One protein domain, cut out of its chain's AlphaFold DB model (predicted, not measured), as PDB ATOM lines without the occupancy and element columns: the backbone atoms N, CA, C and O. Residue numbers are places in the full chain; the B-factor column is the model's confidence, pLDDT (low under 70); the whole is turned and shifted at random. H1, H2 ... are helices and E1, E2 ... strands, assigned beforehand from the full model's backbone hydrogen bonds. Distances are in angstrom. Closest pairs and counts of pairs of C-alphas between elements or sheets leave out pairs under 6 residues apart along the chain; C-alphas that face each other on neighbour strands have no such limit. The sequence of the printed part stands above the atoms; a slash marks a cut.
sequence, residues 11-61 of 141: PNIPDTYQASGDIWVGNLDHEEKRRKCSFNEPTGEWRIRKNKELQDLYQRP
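Overview. This is residues 11 to 61 of the 141 residues of the protein "Putative transposon-derived protein F52C9.6" of Aphis craccivora (UniProt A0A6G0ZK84). Look for a small hairpin of two strands, E1 and E2, with a short helix at the open end of each strand: H1 leads into E1, and H2 follows E2. Along the longest axis, H2 and residues 59 to 61 lie at one end, the winding stretch of residues 11 to 29, which holds no named element, lies at the other, and the hairpin and H1 sit between. The printed part has 51 residues with two named helices and two named strands, in the order H1, E1, E2, H2; the sheet is E1 - E2, antiparallel. The class is mixed, helices and strands, though under half of the residues are in named elements. The whole is compact, with a radius of gyration of the C-alphas of 11.1 A, and rounded, spanning 32 by 26 by 20 A.

Arrangement. Begin at the hairpin of E1, residues 37 to 40, and E2, residues 45 to 48, which are antiparallel with 145 degrees between their directions. The C-alphas of Cys 37 and Ile 48 face each other at 4.4 A, and those of Asn 40 and Glu 45 at 5.4 A. Look across the pair for N 38 and O 47, 2.8 A apart, and N 47 and O 38, 2.9 A apart, both within hydrogen-bond range. H1, residues 30 to 36, has one pair of C-alphas within 8 A of E2, those of Lys 36 and Ile 48, at 5.9 A. H2, residues 51 to 58, and H1 are near each other, with 5 pairs of C-alphas within 10 A but no pair within 8 A. E1 and H2 are apart, with no C-alpha of the one within 8 A of the other. In H1 and H2 every O i to N i+4 pair is within hydrogen-bond range.

Along the chain. Find C-alpha 37 at (-30.581, 35.534, -1.635); from there E1 runs 9.8 A to Asn 40. E2 runs from Glu 45 to Ile 48, 10.3 A from first to last C-alpha. Step back along the chain to C-alpha 30 at (-27.118, 37.622, 8.062), where H1 begins; it covers 10.1 A to Lys 36. H2 begins at Asn 51 and ends 10.7 A away, with C-alpha 58 at (-30.965, 48.742, -4.662).

Size, cuts and confidence. The two C-alphas farthest apart are those of Thr 16 and Pro 61, 32.0 A. The printed part has no cut, and the links H1 to E1, E1 to E2 and E2 to H2 are tight. Residues 11 to 29 have their C-alphas 8 to 14 A from the mean of the C-alphas. Read the B-factor column there: pLDDT is under 70 in residues 11 to 28 and in residue 30, against a mean of 72.6 over the printed part of this model.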
ATOM      1  N   PRO A  11     -38.249  33.619   6.525       66.25
ATOM      2  CA  PRO A  11     -37.410  32.711   7.301       66.25
ATOM      3  C   PRO A  11     -35.936  33.137   7.255       66.25
ATOM      4  O   PRO A  11     -35.479  33.728   6.275       66.25
ATOM      5  N   ASN A  12     -35.155  32.816   8.285       67.00
ATOM      6  CA  ASN A  12     -33.704  32.981   8.199       67.00
ATOM      7  C   ASN A  12     -33.121  31.899   7.277       67.00
ATOM      8  O   ASN A  12     -33.552  30.746   7.309       67.00
ATOM      9  N   ILE A  13     -32.129  32.262   6.459       67.69
ATOM     10  CA  ILE A  13     -31.387  31.298   5.633       67.69
ATOM     11  C   ILE A  13     -30.587  30.390   6.575       67.69
ATOM     12  O   ILE A  13     -29.745  30.917   7.307       67.69
ATOM     13  N   PRO A  14     -30.798  29.060   6.556       66.19
ATOM     14  CA  PRO A  14     -30.024  28.141   7.382       66.19
ATOM     15  C   PRO A  14     -28.529  28.255   7.074       66.19
ATOM     16  O   PRO A  14     -28.141  28.353   5.908       66.19
ATOM     17  N   ASP A  15     -27.674  28.179   8.094       61.34
ATOM     18  CA  ASP A  15     -26.212  28.222   7.916       61.34
ATOM     19  C   ASP A  15     -25.674  27.059   7.067       61.34
ATOM     20  O   ASP A  15     -24.603  27.154   6.472       61.34
ATOM     21  N   THR A  16     -26.462  25.990   6.957       58.06
ATOM     22  CA  THR A  16     -26.208  24.802   6.142       58.06
ATOM     23  C   THR A  16     -26.658  24.944   4.686       58.06
ATOM     24  O   THR A  16     -26.449  24.025   3.895       58.06
ATOM     25  N   TYR A  17     -27.285  26.064   4.298       62.56
ATOM     26  CA  TYR A  17     -27.815  26.233   2.948       62.56
ATOM     27  C   TYR A  17     -26.691  26.455   1.930       62.56
ATOM     28  O   TYR A  17     -26.068  27.519   1.868       62.56
ATOM     29  N   GLN A  18     -26.462  25.456   1.083       58.38
ATOM     30  CA  GLN A  18     -25.556  25.546  -0.051       58.38
ATOM     31  C   GLN A  18     -26.356  26.045  -1.259       58.38
ATOM     32  O   GLN A  18     -27.157  25.312  -1.837       58.38
ATOM     33  N   ALA A  19     -26.194  27.322  -1.621       53.28
ATOM     34  CA  ALA A  19     -26.804  27.834  -2.844       53.28
ATOM     35  C   ALA A  19     -26.309  27.014  -4.043       53.28
ATOM     36  O   ALA A  19     -25.144  26.635  -4.087       53.28
ATOM     37  N   SER A  20     -27.187  26.747  -5.011       42.38
ATOM     38  CA  SER A  20     -26.855  25.986  -6.220       42.38
ATOM     39  C   SER A  20     -25.732  26.697  -7.008       42.38
ATOM     40  O   SER A  20     -25.985  27.664  -7.732       42.38
ATOM     41  N   GLY A  21     -24.478  26.288  -6.774       51.00
ATOM     42  CA  GLY A  21     -23.245  26.872  -7.321       51.00
ATOM     43  C   GLY A  21     -22.092  26.969  -6.303       51.00
ATOM     44  O   GLY A  21     -22.289  26.844  -5.100       51.00
ATOM     45  N   ASP A  22     -20.874  27.241  -6.782       43.72
ATOM     46  CA  ASP A  22     -19.597  27.177  -6.032       43.72
ATOM     47  C   ASP A  22     -19.404  28.226  -4.904       43.72
ATOM     48  O   ASP A  22     -18.289  28.457  -4.434       43.72
ATOM     49  N   ILE A  23     -20.462  28.911  -4.459       55.88
ATOM     50  CA  ILE A  23     -20.379  29.965  -3.440       55.88
ATOM     51  C   ILE A  23     -20.826  29.406  -2.086       55.88
ATOM     52  O   ILE A  23     -22.019  29.234  -1.842       55.88
ATOM     53  N   TRP A  24     -19.876  29.221  -1.166       53.56
ATOM     54  CA  TRP A  24     -20.166  28.948   0.244       53.56
ATOM     55  C   TRP A  24     -20.894  30.141   0.889       53.56
ATOM     56  O   TRP A  24     -20.302  31.194   1.125       53.56
ATOM     57  N   VAL A  25     -22.189  29.981   1.171       58.69
ATOM     58  CA  VAL A  25     -23.033  30.985   1.852       58.69
ATOM     59  C   VAL A  25     -22.815  30.965   3.375       58.69
ATOM     60  O   VAL A  25     -23.144  31.936   4.050       58.69
ATOM     61  N   GLY A  26     -22.196  29.905   3.910       60.81
ATOM     62  CA  GLY A  26     -21.948  29.728   5.347       60.81
ATOM     63  C   GLY A  26     -21.069  30.808   5.994       60.81
ATOM     64  O   GLY A  26     -21.242  31.089   7.171       60.81
ATOM     65  N   ASN A  27     -20.194  31.470   5.224       65.75
ATOM     66  CA  ASN A  27     -19.297  32.522   5.730       65.75
ATOM     67  C   ASN A  27     -19.884  33.943   5.641       65.75
ATOM     68  O   ASN A  27     -19.208  34.897   6.013       65.75
ATOM     69  N   LEU A  28     -21.094  34.098   5.093       67.19
ATOM     70  CA  LEU A  28     -21.732  35.404   4.921       67.19
ATOM     71  C   LEU A  28     -22.524  35.775   6.173       67.19
ATOM     72  O   LEU A  28     -23.207  34.928   6.759       67.19
ATOM     73  N   ASP A  29     -22.479  37.049   6.548       74.31
ATOM     74  CA  ASP A  29     -23.308  37.541   7.643       74.31
ATOM     75  C   ASP A  29     -24.807  37.517   7.270       74.31
ATOM     76  O   ASP A  29     -25.207  37.319   6.114       74.31
ATOM     77  N   HIS A  30     -25.673  37.694   8.269       68.88
ATOM     78  CA  HIS A  30     -27.118  37.622   8.062       68.88
ATOM     79  C   HIS A  30     -27.638  38.700   7.090       68.88
ATOM     80  O   HIS A  30     -28.588  38.470   6.335       68.88
ATOM     81  N   GLU A  31     -26.999  39.871   7.059       72.06
ATOM     82  CA  GLU A  31     -27.374  40.961   6.167       72.06
ATOM     83  C   GLU A  31     -26.923  40.681   4.724       72.06
ATOM     84  O   GLU A  31     -27.688  40.883   3.783       72.06
ATOM     85  N   GLU A  32     -25.725  40.137   4.526       73.50
ATOM     86  CA  GLU A  32     -25.183  39.695   3.245       73.50
ATOM     87  C   GLU A  32     -26.008  38.558   2.645       73.50
ATOM     88  O   GLU A  32     -26.353  38.604   1.457       73.50
ATOM     89  N   LYS A  33     -26.407  37.582   3.468       73.75
ATOM     90  CA  LYS A  33     -27.346  36.520   3.083       73.75
ATOM     91  C   LYS A  33     -28.667  37.120   2.588       73.75
ATOM     92  O   LYS A  33     -29.117  36.798   1.485       73.75
ATOM     93  N   ARG A  34     -29.236  38.081   3.326       75.75
ATOM     94  CA  ARG A  34     -30.473  38.790   2.948       75.75
ATOM     95  C   ARG A  34     -30.341  39.584   1.645       75.75
ATOM     96  O   ARG A  34     -31.270  39.636   0.835       75.75
ATOM     97  N   ARG A  35     -29.187  40.219   1.446       79.62
ATOM     98  CA  ARG A  35     -28.859  41.032   0.269       79.62
ATOM     99  C   ARG A  35     -28.673  40.192  -0.994       79.62
ATOM    100  O   ARG A  35     -28.969  40.679  -2.085       79.62
ATOM    101  N   LYS A  36     -28.168  38.965  -0.859       78.69
ATOM    102  CA  LYS A  36     -27.759  38.105  -1.980       78.69
ATOM    103  C   LYS A  36     -28.802  37.062  -2.369       78.69
ATOM    104  O   LYS A  36     -28.871  36.699  -3.544       78.69
ATOM    105  N   CYS A  37     -29.623  36.612  -1.425       81.38
ATOM    106  CA  CYS A  37     -30.581  35.534  -1.635       81.38
ATOM    107  C   CYS A  37     -32.037  36.018  -1.546       81.38
ATOM    108  O   CYS A  37     -32.348  37.041  -0.927       81.38
ATOM    109  N   SER A  38     -32.928  35.288  -2.208       81.38
ATOM    110  CA  SER A  38     -34.383  35.444  -2.151       81.38
ATOM    111  C   SER A  38     -35.027  34.095  -1.855       81.38
ATOM    112  O   SER A  38     -34.595  33.082  -2.410       81.38
ATOM    113  N   PHE A  39     -36.062  34.101  -1.024       81.44
ATOM    114  CA  PHE A  39     -36.876  32.928  -0.735       81.44
ATOM    115  C   PHE A  39     -37.934  32.743  -1.829       81.44
ATOM    116  O   PHE A  39     -38.583  33.713  -2.222       81.44
ATOM    117  N   ASN A  40     -38.090  31.523  -2.341       80.12
ATOM    118  CA  ASN A  40     -39.197  31.163  -3.222       80.12
ATOM    119  C   ASN A  40     -40.324  30.552  -2.381       80.12
ATOM    120  O   ASN A  40     -40.230  29.394  -1.983       80.12
ATOM    121  N   GLU A  41     -41.410  31.295  -2.174       76.88
ATOM    122  CA  GLU A  41     -42.595  30.814  -1.442       76.88
ATOM    123  C   GLU A  41     -43.173  29.486  -1.977       76.88
ATOM    124  O   GLU A  41     -43.484  28.625  -1.159       76.88
ATOM    125  N   PRO A  42     -43.271  29.241  -3.304       78.19
ATOM    126  CA  PRO A  42     -43.914  28.024  -3.809       78.19
ATOM    127  C   PRO A  42     -43.082  26.752  -3.623       78.19
ATOM    128  O   PRO A  42     -43.643  25.664  -3.540       78.19
ATOM    129  N   THR A  43     -41.751  26.866  -3.614       75.00
ATOM    130  CA  THR A  43     -40.847  25.709  -3.505       75.00
ATOM    131  C   THR A  43     -40.232  25.573  -2.116       75.00
ATOM    132  O   THR A  43     -39.656  24.536  -1.811       75.00
ATOM    133  N   GLY A  44     -40.333  26.602  -1.269       77.25
ATOM    134  CA  GLY A  44     -39.673  26.643   0.037       77.25
ATOM    135  C   GLY A  44     -38.144  26.732  -0.047       77.25
ATOM    136  O   GLY A  44     -37.456  26.524   0.950       77.25
ATOM    137  N   GLU A  45     -37.592  27.027  -1.229       79.19
ATOM    138  CA  GLU A  45     -36.150  27.022  -1.478       79.19
ATOM    139  C   GLU A  45     -35.566  28.434  -1.535       79.19
ATOM    140  O   GLU A  45     -36.185  29.390  -2.014       79.19
ATOM    141  N   TRP A  46     -34.312  28.557  -1.107       79.62
ATOM    142  CA  TRP A  46     -33.541  29.781  -1.258       79.62
ATOM    143  C   TRP A  46     -32.793  29.796  -2.584       79.62
ATOM    144  O   TRP A  46     -32.191  28.821  -3.007       79.62
ATOM    145  N   ARG A  47     -32.746  30.943  -3.246       83.69
ATOM    146  CA  ARG A  47     -31.919  31.094  -4.447       83.69
ATOM    147  C   ARG A  47     -31.149  32.390  -4.430       83.69
ATOM    148  O   ARG A  47     -31.558  33.366  -3.803       83.69
ATOM    149  N   ILE A  48     -30.048  32.413  -5.173       82.75
ATOM    150  CA  ILE A  48     -29.322  33.651  -5.445       82.75
ATOM    151  C   ILE A  48     -30.235  34.563  -6.275       82.75
ATOM    152  O   ILE A  48     -30.864  34.127  -7.249       82.75
ATOM    153  N   ARG A  49     -30.316  35.834  -5.877       85.81
ATOM    154  CA  ARG A  49     -31.089  36.845  -6.598       85.81
ATOM    155  C   ARG A  49     -30.555  37.017  -8.012       85.81
ATOM    156  O   ARG A  49     -29.346  37.052  -8.248       85.81
ATOM    157  N   LYS A  50     -31.464  37.185  -8.966       86.31
ATOM    158  CA  LYS A  50     -31.111  37.532 -10.347       86.31
ATOM    159  C   LYS A  50     -30.668  38.995 -10.416       86.31
ATOM    160  O   LYS A  50     -31.066  39.821  -9.599       86.31
ATOM    161  N   ASN A  51     -29.909  39.352 -11.455       84.81
ATOM    162  CA  ASN A  51     -29.435  40.731 -11.642       84.81
ATOM    163  C   ASN A  51     -30.573  41.769 -11.662       84.81
ATOM    164  O   ASN A  51     -30.391  42.848 -11.111       84.81
ATOM    165  N   LYS A  52     -31.735  41.436 -12.247       84.88
ATOM    166  CA  LYS A  52     -32.918  42.316 -12.251       84.88
ATOM    167  C   LYS A  52     -33.439  42.579 -10.832       84.88
ATOM    168  O   LYS A  52     -33.599  43.722 -10.443       84.88
ATOM    169  N   GLU A  53     -33.573  41.530 -10.022       86.56
ATOM    170  CA  GLU A  53     -34.037  41.639  -8.630       86.56
ATOM    171  C   GLU A  53     -33.080  42.470  -7.767       86.56
ATOM    172  O   GLU A  53     -33.511  43.200  -6.878       86.56
ATOM    173  N   LEU A  54     -31.771  42.375  -8.025       83.94
ATOM    174  CA  LEU A  54     -30.775  43.224  -7.370       83.94
ATOM    175  C   LEU A  54     -30.895  44.687  -7.823       83.94
ATOM    176  O   LEU A  54     -30.778  45.587  -6.995       83.94
ATOM    177  N   GLN A  55     -31.140  44.937  -9.112       83.38
ATOM    178  CA  GLN A  55     -31.356  46.293  -9.627       83.38
ATOM    179  C   GLN A  55     -32.584  46.944  -8.985       83.38
ATOM    180  O   GLN A  55     -32.476  48.072  -8.507       83.38
ATOM    181  N   ASP A  56     -33.697  46.218  -8.892       85.69
ATOM    182  CA  ASP A  56     -34.934  46.714  -8.283       85.69
ATOM    183  C   ASP A  56     -34.764  46.968  -6.777       85.69
ATOM    184  O   ASP A  56     -35.223  47.986  -6.258       85.69
ATOM    185  N   LEU A  57     -34.050  46.078  -6.073       85.00
ATOM    186  CA  LEU A  57     -33.820  46.188  -4.629       85.00
ATOM    187  C   LEU A  57     -32.981  47.417  -4.262       85.00
ATOM    188  O   LEU A  57     -33.290  48.110  -3.295       85.00
ATOM    189  N   TYR A  58     -31.893  47.660  -4.995       82.44
ATOM    190  CA  TYR A  58     -30.965  48.742  -4.662       82.44
ATOM    191  C   TYR A  58     -31.257  50.044  -5.395       82.44
ATOM    192  O   TYR A  58     -30.681  51.063  -5.017       82.44
ATOM    193  N   GLN A  59     -32.075  50.012  -6.454       83.06
ATOM    194  CA  GLN A  59     -32.328  51.153  -7.343       83.06
ATOM    195  C   GLN A  59     -31.019  51.828  -7.793       83.06
ATOM    196  O   GLN A  59     -30.922  53.044  -7.957       83.06
ATOM    197  N   ARG A  60     -29.963  51.016  -7.926       79.69
ATOM    198  CA  ARG A  60     -28.597  51.445  -8.217       79.69
ATOM    199  C   ARG A  60     -28.218  51.058  -9.640       79.69
ATOM    200  O   ARG A  60     -28.674  50.017 -10.124       79.69
ATOM    201  N   PRO A  61     -27.349  51.851 -10.291       75.69
ATOM    202  CA  PRO A  61     -26.806  51.484 -11.588       75.69
ATOM    203  C   PRO A  61     -26.101  50.132 -11.498       75.69
ATOM    204  O   PRO A  61     -25.549  49.754 -10.457       75.69
TER     205      PRO A  61